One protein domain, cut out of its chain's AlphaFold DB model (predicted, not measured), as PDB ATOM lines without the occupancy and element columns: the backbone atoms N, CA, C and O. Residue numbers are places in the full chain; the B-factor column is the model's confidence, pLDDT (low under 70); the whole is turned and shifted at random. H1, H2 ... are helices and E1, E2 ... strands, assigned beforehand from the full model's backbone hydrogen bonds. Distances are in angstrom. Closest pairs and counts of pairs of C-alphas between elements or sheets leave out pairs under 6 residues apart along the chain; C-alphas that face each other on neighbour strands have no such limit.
ATOM      1  N   ALA A  79       9.056 -40.754 -21.304       67.62
ATOM      2  CA  ALA A  79      10.482 -41.029 -21.282       67.62
ATOM      3  C   ALA A  79      11.309 -39.806 -21.698       67.62
ATOM      4  O   ALA A  79      12.339 -39.526 -21.100       67.62
ATOM      5  N   LEU A  80      10.844 -39.088 -22.726       72.00
ATOM      6  CA  LEU A  80      11.467 -37.861 -23.225       72.00
ATOM      7  C   LEU A  80      11.229 -36.661 -22.306       72.00
ATOM      8  O   LEU A  80      11.907 -35.648 -22.441       72.00
ATOM      9  N   ARG A  81      10.245 -36.743 -21.410       77.00
ATOM     10  CA  ARG A  81       9.980 -35.702 -20.421       77.00
ATOM     11  C   ARG A  81      10.652 -36.052 -19.108       77.00
ATOM     12  O   ARG A  81      10.685 -37.207 -18.693       77.00
ATOM     13  N   GLU A  82      11.112 -35.021 -18.417       81.38
ATOM     14  CA  GLU A  82      11.588 -35.145 -17.049       81.38
ATOM     15  C   GLU A  82      10.430 -35.579 -16.142       81.38
ATOM     16  O   GLU A  82       9.554 -34.800 -15.748       81.38
ATOM     17  N   CYS A  83      10.399 -36.874 -15.845       84.38
ATOM     18  CA  CYS A  83       9.471 -37.465 -14.899       84.38
ATOM     19  C   CYS A  83      10.195 -37.792 -13.593       84.38
ATOM     20  O   CYS A  83      11.209 -38.487 -13.583       84.38
ATOM     21  N   LYS A  84       9.619 -37.365 -12.464       88.25
ATOM     22  CA  LYS A  84      10.064 -37.796 -11.134       88.25
ATOM     23  C   LYS A  84       9.351 -39.075 -10.724       88.25
ATOM     24  O   LYS A  84       8.122 -39.124 -10.686       88.25
ATOM     25  N   LEU A  85      10.117 -40.100 -10.369       89.25
ATOM     26  CA  LEU A  85       9.576 -41.312  -9.763       89.25
ATOM     27  C   LEU A  85       9.104 -41.005  -8.336       89.25
ATOM     28  O   LEU A  85       9.901 -40.639  -7.481       89.25
ATOM     29  N   LEU A  86       7.806 -41.169  -8.078       93.38
ATOM     30  CA  LEU A  86       7.210 -40.961  -6.754       93.38
ATOM     31  C   LEU A  86       7.126 -42.247  -5.920       93.38
ATOM     32  O   LEU A  86       6.846 -42.192  -4.726       93.38
ATOM     33  N   GLY A  87       7.304 -43.411  -6.550       92.88
ATOM     34  CA  GLY A  87       7.283 -44.720  -5.896       92.88
ATOM     35  C   GLY A  87       6.164 -45.641  -6.383       92.88
ATOM     36  O   GLY A  87       5.376 -45.302  -7.268       92.88
ATOM     37  N   PHE A  88       6.105 -46.840  -5.809       93.38
ATOM     38  CA  PHE A  88       5.149 -47.878  -6.191       93.38
ATOM     39  C   PHE A  88       3.768 -47.663  -5.546       93.38
ATOM     40  O   PHE A  88       3.660 -47.249  -4.393       93.38
ATOM     41  N   SER A  89       2.694 -47.941  -6.287       94.31
ATOM     42  CA  SER A  89       1.315 -47.921  -5.794       94.31
ATOM     43  C   SER A  89       0.721 -49.324  -5.798       94.31
ATOM     44  O   SER A  89       0.374 -49.861  -6.852       94.31
ATOM     45  N   SER A  90       0.519 -49.887  -4.605       93.75
ATOM     46  CA  SER A  90      -0.079 -51.217  -4.433       93.75
ATOM     47  C   SER A  90      -1.504 -51.299  -4.987       93.75
ATOM     48  O   SER A  90      -1.873 -52.310  -5.578       93.75
ATOM     49  N   LYS A  91      -2.284 -50.209  -4.886       95.12
ATOM     50  CA  LYS A  91      -3.670 -50.136  -5.387       95.12
ATOM     51  C   LYS A  91      -3.762 -50.382  -6.893       95.12
ATOM     52  O   LYS A  91      -4.676 -51.060  -7.349       95.12
ATOM     53  N   TYR A  92      -2.826 -49.831  -7.664       92.25
ATOM     54  CA  TYR A  92      -2.853 -49.907  -9.127       92.25
ATOM     55  C   TYR A  92      -1.824 -50.880  -9.714       92.25
ATOM     56  O   TYR A  92      -1.752 -51.012 -10.942       92.25
ATOM     57  N   LYS A  93      -1.054 -51.546  -8.839       94.31
ATOM     58  CA  LYS A  93       0.055 -52.450  -9.167       94.31
ATOM     59  C   LYS A  93       1.018 -51.821 -10.184       94.31
ATOM     60  O   LYS A  93       1.264 -52.388 -11.243       94.31
ATOM     61  N   GLY A  94       1.506 -50.612  -9.892       94.12
ATOM     62  CA  GLY A  94       2.396 -49.873 -10.793       94.12
ATOM     63  C   GLY A  94       3.100 -48.691 -10.131       94.12
ATOM     64  O   GLY A  94       2.709 -48.242  -9.052       94.12
ATOM     65  N   TYR A  95       4.138 -48.179 -10.784       93.62
ATOM     66  CA  TYR A  95       4.906 -47.017 -10.350       93.62
ATOM     67  C   TYR A  95       4.199 -45.715 -10.713       93.62
ATOM     68  O   TYR A  95       3.659 -45.566 -11.810       93.62
ATOM     69  N   ARG A  96       4.215 -44.765  -9.778       94.00
ATOM     70  CA  ARG A  96       3.713 -43.406  -9.968       94.00
ATOM     71  C   ARG A  96       4.854 -42.510 -10.419       94.00
ATOM     72  O   ARG A  96       5.888 -42.440  -9.758       94.00
ATOM     73  N   LEU A  97       4.635 -41.812 -11.518       91.62
ATOM     74  CA  LEU A  97       5.551 -40.831 -12.082       91.62
ATOM     75  C   LEU A  97       4.853 -39.467 -12.059       91.62
ATOM     76  O   LEU A  97       3.661 -39.381 -12.359       91.62
ATOM     77  N   LEU A  98       5.578 -38.419 -11.679       91.31
ATOM     78  CA  LEU A  98       5.130 -37.035 -11.781       91.31
ATOM     79  C   LEU A  98       5.788 -36.396 -12.993       91.31
ATOM     80  O   LEU A  98       7.009 -36.248 -13.028       91.31
ATOM     81  N   GLU A  99       4.979 -35.987 -13.957       90.56
ATOM     82  CA  GLU A  99       5.428 -35.125 -15.041       90.56
ATOM     83  C   GLU A  99       5.700 -33.724 -14.477       90.56
ATOM     84  O   GLU A  99       4.792 -33.064 -13.962       90.56
ATOM     85  N   VAL A 100       6.962 -33.279 -14.509       88.62
ATOM     86  CA  VAL A 100       7.386 -32.057 -13.802       88.62
ATOM     87  C   VAL A 100       6.758 -30.801 -14.405       88.62
ATOM     88  O   VAL A 100       6.375 -29.904 -13.650       88.62
ATOM     89  N   GLU A 101       6.609 -30.761 -15.728       88.69
ATOM     90  CA  GLU A 101       6.079 -29.617 -16.476       88.69
ATOM     91  C   GLU A 101       4.569 -29.439 -16.257       88.69
ATOM     92  O   GLU A 101       4.108 -28.384 -15.832       88.69
ATOM     93  N   THR A 102       3.783 -30.493 -16.485       90.56
ATOM     94  CA  THR A 102       2.310 -30.421 -16.460       90.56
ATOM     95  C   THR A 102       1.709 -30.688 -15.080       90.56
ATOM     96  O   THR A 102       0.499 -30.547 -14.901       90.56
ATOM     97  N   LYS A 103       2.529 -31.146 -14.124       92.31
ATOM     98  CA  LYS A 103       2.105 -31.659 -12.811       92.31
ATOM     99  C   LYS A 103       1.094 -32.810 -12.894       92.31
ATOM    100  O   LYS A 103       0.336 -33.042 -11.951       92.31
ATOM    101  N   LYS A 104       1.075 -33.558 -14.002       91.62
ATOM    102  CA  LYS A 104       0.207 -34.730 -14.170       91.62
ATOM    103  C   LYS A 104       0.846 -35.985 -13.586       91.62
ATOM    104  O   LYS A 104       2.057 -36.193 -13.662       91.62
ATOM    105  N   TYR A 105      -0.003 -36.843 -13.028       91.19
ATOM    106  CA  TYR A 105       0.395 -38.150 -12.521       91.19
ATOM    107  C   TYR A 105       0.233 -39.210 -13.599       91.19
ATOM    108  O   TYR A 105      -0.813 -39.318 -14.240       91.19
ATOM    109  N   LEU A 106       1.263 -40.028 -13.749       90.38
ATOM    110  CA  LEU A 106       1.323 -41.122 -14.702       90.38
ATOM    111  C   LEU A 106       1.513 -42.434 -13.941       90.38
ATOM    112  O   LEU A 106       2.197 -42.482 -12.914       90.38
ATOM    113  N   LEU A 107       0.897 -43.502 -14.444       92.06
ATOM    114  CA  LEU A 107       1.032 -44.845 -13.893       92.06
ATOM    115  C   LEU A 107       1.757 -45.737 -14.903       92.06
ATOM    116  O   LEU A 107       1.239 -45.984 -15.990       92.06
ATOM    117  N   ALA A 108       2.921 -46.253 -14.521       88.19
ATOM    118  CA  ALA A 108       3.699 -47.183 -15.328       88.19
ATOM    119  C   ALA A 108       3.734 -48.563 -14.658       88.19
ATOM    120  O   ALA A 108       4.179 -48.700 -13.519       88.19
ATOM    121  N   ARG A 109       3.240 -49.592 -15.353       89.25
ATOM    122  CA  ARG A 109       3.250 -50.979 -14.853       89.25
ATOM    123  C   ARG A 109       4.493 -51.749 -15.291       89.25
ATOM    124  O   ARG A 109       5.041 -52.503 -14.499       89.25
ATOM    125  N   ASP A 110       4.979 -51.473 -16.496       84.06
ATOM    126  CA  ASP A 110       6.119 -52.167 -17.095       84.06
ATOM    127  C   ASP A 110       7.384 -51.310 -17.004       84.06
ATOM    128  O   ASP A 110       7.903 -50.810 -18.000       84.06
ATOM    129  N   VAL A 111       7.862 -51.089 -15.777       80.88
ATOM    130  CA  VAL A 111       9.118 -50.365 -15.535       80.88
ATOM    131  C   VAL A 111      10.233 -51.377 -15.314       80.88
ATOM    132  O   VAL A 111      10.165 -52.181 -14.386       80.88
ATOM    133  N   LYS A 112      11.274 -51.328 -16.150       82.31
ATOM    134  CA  LYS A 112      12.533 -52.032 -15.892       82.31
ATOM    135  C   LYS A 112      13.582 -51.023 -15.465       82.31
ATOM    136  O   LYS A 112      13.924 -50.126 -16.228       82.31
ATOM    137  N   PHE A 113      14.083 -51.188 -14.250       80.06
ATOM    138  CA  PHE A 113      15.209 -50.413 -13.756       80.06
ATOM    139  C   PHE A 113      16.502 -51.074 -14.223       80.06
ATOM    140  O   PHE A 113      16.664 -52.290 -14.107       80.06
ATOM    141  N   SER A 114      17.425 -50.286 -14.772       76.69
ATOM    142  CA  SER A 114      18.751 -50.795 -15.119       76.69
ATOM    143  C   SER A 114      19.509 -51.135 -13.843       76.69
ATOM    144  O   SER A 114      19.902 -50.235 -13.102       76.69
ATOM    145  N   THR A 115      19.738 -52.421 -13.595       75.69
ATOM    146  CA  THR A 115      20.393 -52.935 -12.378       75.69
ATOM    147  C   THR A 115      21.730 -52.251 -12.094       75.69
ATOM    148  O   THR A 115      21.984 -51.856 -10.963       75.69
ATOM    149  N   THR A 116      22.526 -51.983 -13.132       75.44
ATOM    150  CA  THR A 116      23.839 -51.325 -13.028       75.44
ATOM    151  C   THR A 116      23.799 -49.941 -12.391       75.44
ATOM    152  O   THR A 116      24.715 -49.581 -11.661       75.44
ATOM    153  N   ILE A 117      22.759 -49.154 -12.667       65.06
ATOM    154  CA  ILE A 117      22.646 -47.795 -12.124       65.06
ATOM    155  C   ILE A 117      21.833 -47.805 -10.830       65.06
ATOM    156  O   ILE A 117      22.112 -47.049  -9.904       65.06
ATOM    157  N   THR A 118      20.858 -48.708 -10.741       63.88
ATOM    158  CA  THR A 118      19.991 -48.825  -9.568       63.88
ATOM    159  C   THR A 118      20.793 -49.232  -8.335       63.88
ATOM    160  O   THR A 118      20.585 -48.646  -7.283       63.88
ATOM    161  N   ASP A 119      21.770 -50.135  -8.464       64.38
ATOM    162  CA  ASP A 119      22.646 -50.509  -7.346       64.38
ATOM    163  C   ASP A 119      23.479 -49.331  -6.840       64.38
ATOM    164  O   ASP A 119      23.598 -49.132  -5.631       64.38
ATOM    165  N   ALA A 120      24.024 -48.513  -7.745       64.75
ATOM    166  CA  ALA A 120      24.781 -47.326  -7.365       64.75
ATOM    167  C   ALA A 120      23.882 -46.288  -6.675       64.75
ATOM    168  O   ALA A 120      24.235 -45.775  -5.618       64.75
ATOM    169  N   VAL A 121      22.691 -46.023  -7.222       65.06
ATOM    170  CA  VAL A 121      21.742 -45.053  -6.654       65.06
ATOM    171  C   VAL A 121      21.164 -45.541  -5.324       65.06
ATOM    172  O   VAL A 121      21.045 -44.745  -4.398       65.06
ATOM    173  N   ILE A 122      20.850 -46.831  -5.182       64.06
ATOM    174  CA  ILE A 122      20.384 -47.417  -3.917       64.06
ATOM    175  C   ILE A 122      21.492 -47.330  -2.863       64.06
ATOM    176  O   ILE A 122      21.219 -46.861  -1.761       64.06
ATOM    177  N   ARG A 123      22.738 -47.694  -3.202       66.31
ATOM    178  CA  ARG A 123      23.895 -47.579  -2.292       66.31
ATOM    179  C   ARG A 123      24.201 -46.133  -1.891       66.31
ATOM    180  O   ARG A 123      24.662 -45.902  -0.780       66.31
ATOM    181  N   LEU A 124      23.951 -45.168  -2.778       64.62
ATOM    182  CA  LEU A 124      24.103 -43.740  -2.480       64.62
ATOM    183  C   LEU A 124      22.949 -43.192  -1.630       64.62
ATOM    184  O   LEU A 124      23.173 -42.356  -0.760       64.62
ATOM    185  N   SER A 125      21.720 -43.653  -1.875       64.56
ATOM    186  CA  SER A 125      20.516 -43.181  -1.170       64.56
ATOM    187  C   SER A 125      20.402 -43.766   0.235       64.56
ATOM    188  O   SER A 125      19.893 -43.115   1.145       64.56
ATOM    189  N   PHE A 126      20.891 -44.990   0.411       57.50
ATOM    190  CA  PHE A 126      20.992 -45.669   1.688       57.50
ATOM    191  C   PHE A 126      22.451 -46.080   1.856       57.50
ATOM    192  O   PHE A 126      22.823 -47.151   1.371       57.50
ATOM    193  N   PRO A 127      23.296 -45.252   2.498       56.16
ATOM    194  CA  PRO A 127      24.622 -45.690   2.882       56.16
ATOM    195  C   PRO A 127      24.443 -46.862   3.844       56.16
ATOM    196  O   PRO A 127      24.174 -46.691   5.034       56.16
ATOM    197  N   ASP A 229      21.668 -32.717 -27.768       44.56
ATOM    198  CA  ASP A 229      21.119 -33.342 -26.552       44.56
ATOM    199  C   ASP A 229      20.093 -34.502 -26.682       44.56
ATOM    200  O   ASP A 229      18.879 -34.324 -26.763       44.56
ATOM    201  N   GLY A 230      20.602 -35.744 -26.539       47.09
ATOM    202  CA  GLY A 230      20.141 -36.585 -25.418       47.09
ATOM    203  C   GLY A 230      19.520 -37.976 -25.635       47.09
ATOM    204  O   GLY A 230      18.915 -38.481 -24.687       47.09
ATOM    205  N   GLY A 231      19.639 -38.646 -26.789       40.47
ATOM    206  CA  GLY A 231      19.143 -40.031 -26.908       40.47
ATOM    207  C   GLY A 231      19.768 -40.860 -28.031       40.47
ATOM    208  O   GLY A 231      20.021 -40.346 -29.119       40.47
ATOM    209  N   LEU A 232      20.000 -42.152 -27.772       49.41
ATOM    210  CA  LEU A 232      20.574 -43.101 -28.732       49.41
ATOM    211  C   LEU A 232      19.720 -44.375 -28.803       49.41
ATOM    212  O   LEU A 232      19.335 -44.942 -27.782       49.41
ATOM    213  N   TRP A 233      19.435 -44.829 -30.022       51.62
ATOM    214  CA  TRP A 233      18.860 -46.152 -30.265       51.62
ATOM    215  C   TRP A 233      19.990 -47.179 -30.368       51.62
ATOM    216  O   TRP A 233      20.943 -46.954 -31.119       51.62
ATOM    217  N   ASP A 234      19.896 -48.290 -29.635       61.16
ATOM    218  CA  ASP A 234      20.831 -49.408 -29.798       61.16
ATOM    219  C   ASP A 234      20.432 -50.327 -30.968       61.16
ATOM    220  O   ASP A 234      19.353 -50.206 -31.557       61.16
ATOM    221  N   ALA A 235      21.335 -51.243 -31.329       50.97
ATOM    222  CA  ALA A 235      21.141 -52.178 -32.440       50.97
ATOM    223  C   ALA A 235      19.949 -53.134 -32.234       50.97
ATOM    224  O   ALA A 235      19.426 -53.675 -33.207       50.97
ATOM    225  N   ASP A 236      19.491 -53.293 -30.990       55.41
ATOM    226  CA  ASP A 236      18.362 -54.145 -30.618       55.41
ATOM    227  C   ASP A 236      17.024 -53.380 -30.640       55.41
ATOM    228  O   ASP A 236      15.963 -53.944 -30.361       55.41
ATOM    229  N   GLY A 237      17.043 -52.093 -31.005       46.47
ATOM    230  CA  GLY A 237      15.854 -51.250 -31.061       46.47
ATOM    231  C   GLY A 237      15.375 -50.787 -29.687       46.47
ATOM    232  O   GLY A 237      14.214 -50.386 -29.561       46.47
ATOM    233  N   ASN A 238      16.236 -50.819 -28.669       50.06
ATOM    234  CA  ASN A 238      15.964 -50.159 -27.405       50.06
ATOM    235  C   ASN A 238      16.311 -48.676 -27.527       50.06
ATOM    236  O   ASN A 238      17.327 -48.292 -28.107       50.06
ATOM    237  N   PHE A 239      15.463 -47.838 -26.941       46.22
ATOM    238  CA  PHE A 239      15.693 -46.404 -26.872       46.22
ATOM    239  C   PHE A 239      16.315 -46.043 -25.528       46.22
ATOM    240  O   PHE A 239      15.698 -46.274 -24.488       46.22
ATOM    241  N   GLU A 240      17.526 -45.490 -25.548       46.16
ATOM    242  CA  GLU A 240      18.219 -45.012 -24.358       46.16
ATOM    243  C   GLU A 240      18.110 -43.487 -24.280       46.16
ATOM    244  O   GLU A 240      18.532 -42.776 -25.192       46.16
ATOM    245  N   ILE A 241      17.545 -42.987 -23.182       48.50
ATOM    246  CA  ILE A 241      17.396 -41.551 -22.927       48.50
ATOM    247  C   ILE A 241      18.334 -41.163 -21.806       48.50
ATOM    248  O   ILE A 241      18.435 -41.861 -20.796       48.50
ATOM    249  N   TRP A 242      19.047 -40.067 -22.019       48.06
ATOM    250  CA  TRP A 242      20.024 -39.553 -21.082       48.06
ATOM    251  C   TRP A 242      19.396 -38.331 -20.424       48.06
ATOM    252  O   TRP A 242      19.288 -37.279 -21.043       48.06
ATOM    253  N   MET A 243      18.926 -38.478 -19.187       38.88
ATOM    254  CA  MET A 243      18.468 -37.326 -18.415       38.88
ATOM    255  C   MET A 243      19.651 -36.742 -17.650       38.88
ATOM    256  O   MET A 243      20.251 -37.431 -16.827       38.88
ATOM    257  N   ASN A 244      19.984 -35.486 -17.939       37.91
ATOM    258  CA  ASN A 244      20.860 -34.691 -17.093       37.91
ATOM    259  C   ASN A 244      20.024 -34.139 -15.936       37.91
ATOM    260  O   ASN A 244      19.044 -33.438 -16.164       37.91
ATOM    261  N   GLU A 245      20.417 -34.414 -14.694       39.97
ATOM    262  CA  GLU A 245      19.892 -33.658 -13.553       39.97
ATOM    263  C   GLU A 245      20.488 -32.242 -13.580       39.97
ATOM    264  O   GLU A 245      21.541 -31.972 -13.004       39.97
ATOM    265  N   GLY A 246      19.819 -31.337 -14.297       39.12
ATOM    266  CA  GLY A 246      20.142 -29.917 -14.343       39.12
ATOM    267  C   GLY A 246      19.339 -29.101 -13.327       39.12
ATOM    268  O   GLY A 246      18.162 -28.851 -13.539       39.12
ATOM    269  N   MET A 247      20.038 -28.643 -12.281       31.34
ATOM    270  CA  MET A 247      19.841 -27.392 -11.518       31.34
ATOM    271  C   MET A 247      18.539 -27.174 -10.712       31.34
ATOM    272  O   MET A 247      17.437 -27.066 -11.241       31.34
ATOM    273  N   LYS A 248      18.715 -27.032  -9.389       38.69
ATOM    274  CA  LYS A 248      17.775 -26.346  -8.485       38.69
ATOM    275  C   LYS A 248      17.846 -24.836  -8.673       38.69
ATOM    276  O   LYS A 248      18.973 -24.351  -8.919       38.69
TER     277      LYS A 248
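Overview. This is residues 79 to 127 and 229 to 248 of the 248 residues of an uncharacterized protein of Phytophthora megakarya (UniProt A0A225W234). A small, twisted antiparallel sheet of three strands, E1 to E3, makes one part of a loose assembly; residues 112 to 127, holding helix H1, stick out from it, and a small two-stranded hairpin, E4 and E5, makes a third part. The printed part has 69 residues, with one named helix and five named strands in the order E1 E2 E3 H1 E4 E5. The larger sheet has the order E1 - E2 - E3; the class is mixed, helices and strands, with under half of the residues, 34, in named elements. The whole is loose, with a radius of gyration of the C-alphas of 13.8 A and spans of 37 by 33 by 32 A.

Along the chain. E1, residues 83 to 89, begins at C-alpha 83 (9.471, -37.465, -14.899) and is 16.1 A long. E2, residues 94 to 99, is 15.6 A long, and E3, residues 105 to 108, 10.0 A. H1, residues 115 to 125, is 14.9 A long and begins at C-alpha 115 (20.393, -52.935, -12.378). After the cut come E4, residues 231 to 233, 7.0 A, and E5, residues 239 to 241, 6.5 A, ending at C-alpha 241 (17.396, -41.551, -22.927).

Arrangement. E1, E2 and E3 form a meander, each strand the antiparallel neighbour of the one before, in a sheet only just strongly twisted, with C-alphas up to 4.0 A off its best plane. In the hairpin of E1 and E2, N 86 and O 96 are 2.8 A apart; in that of E2 and E3, N 97 and O 106 are 2.9 A apart. H1 is not on this sheet; 6 of its 7 O i to N i+4 pairs are within hydrogen-bond range. In the hairpin of E4 and E5, N 240 and O 232 are 2.9 A apart; E5 and H1 are apart.

Size, cuts and confidence. The C-alphas of Lys 91 and Ala 235, the two farthest apart, are 36.8 A apart. Residues 128 to 228 are not printed, and C-alphas 127 and 229 are 32.1 A apart across the cut. Of the links printed whole, that from E3 to H1 is short and the others are tight. The mean pLDDT of the printed part is 71.5; residue 79, residues 117 to 127 and residues 229 to 248 are under 70.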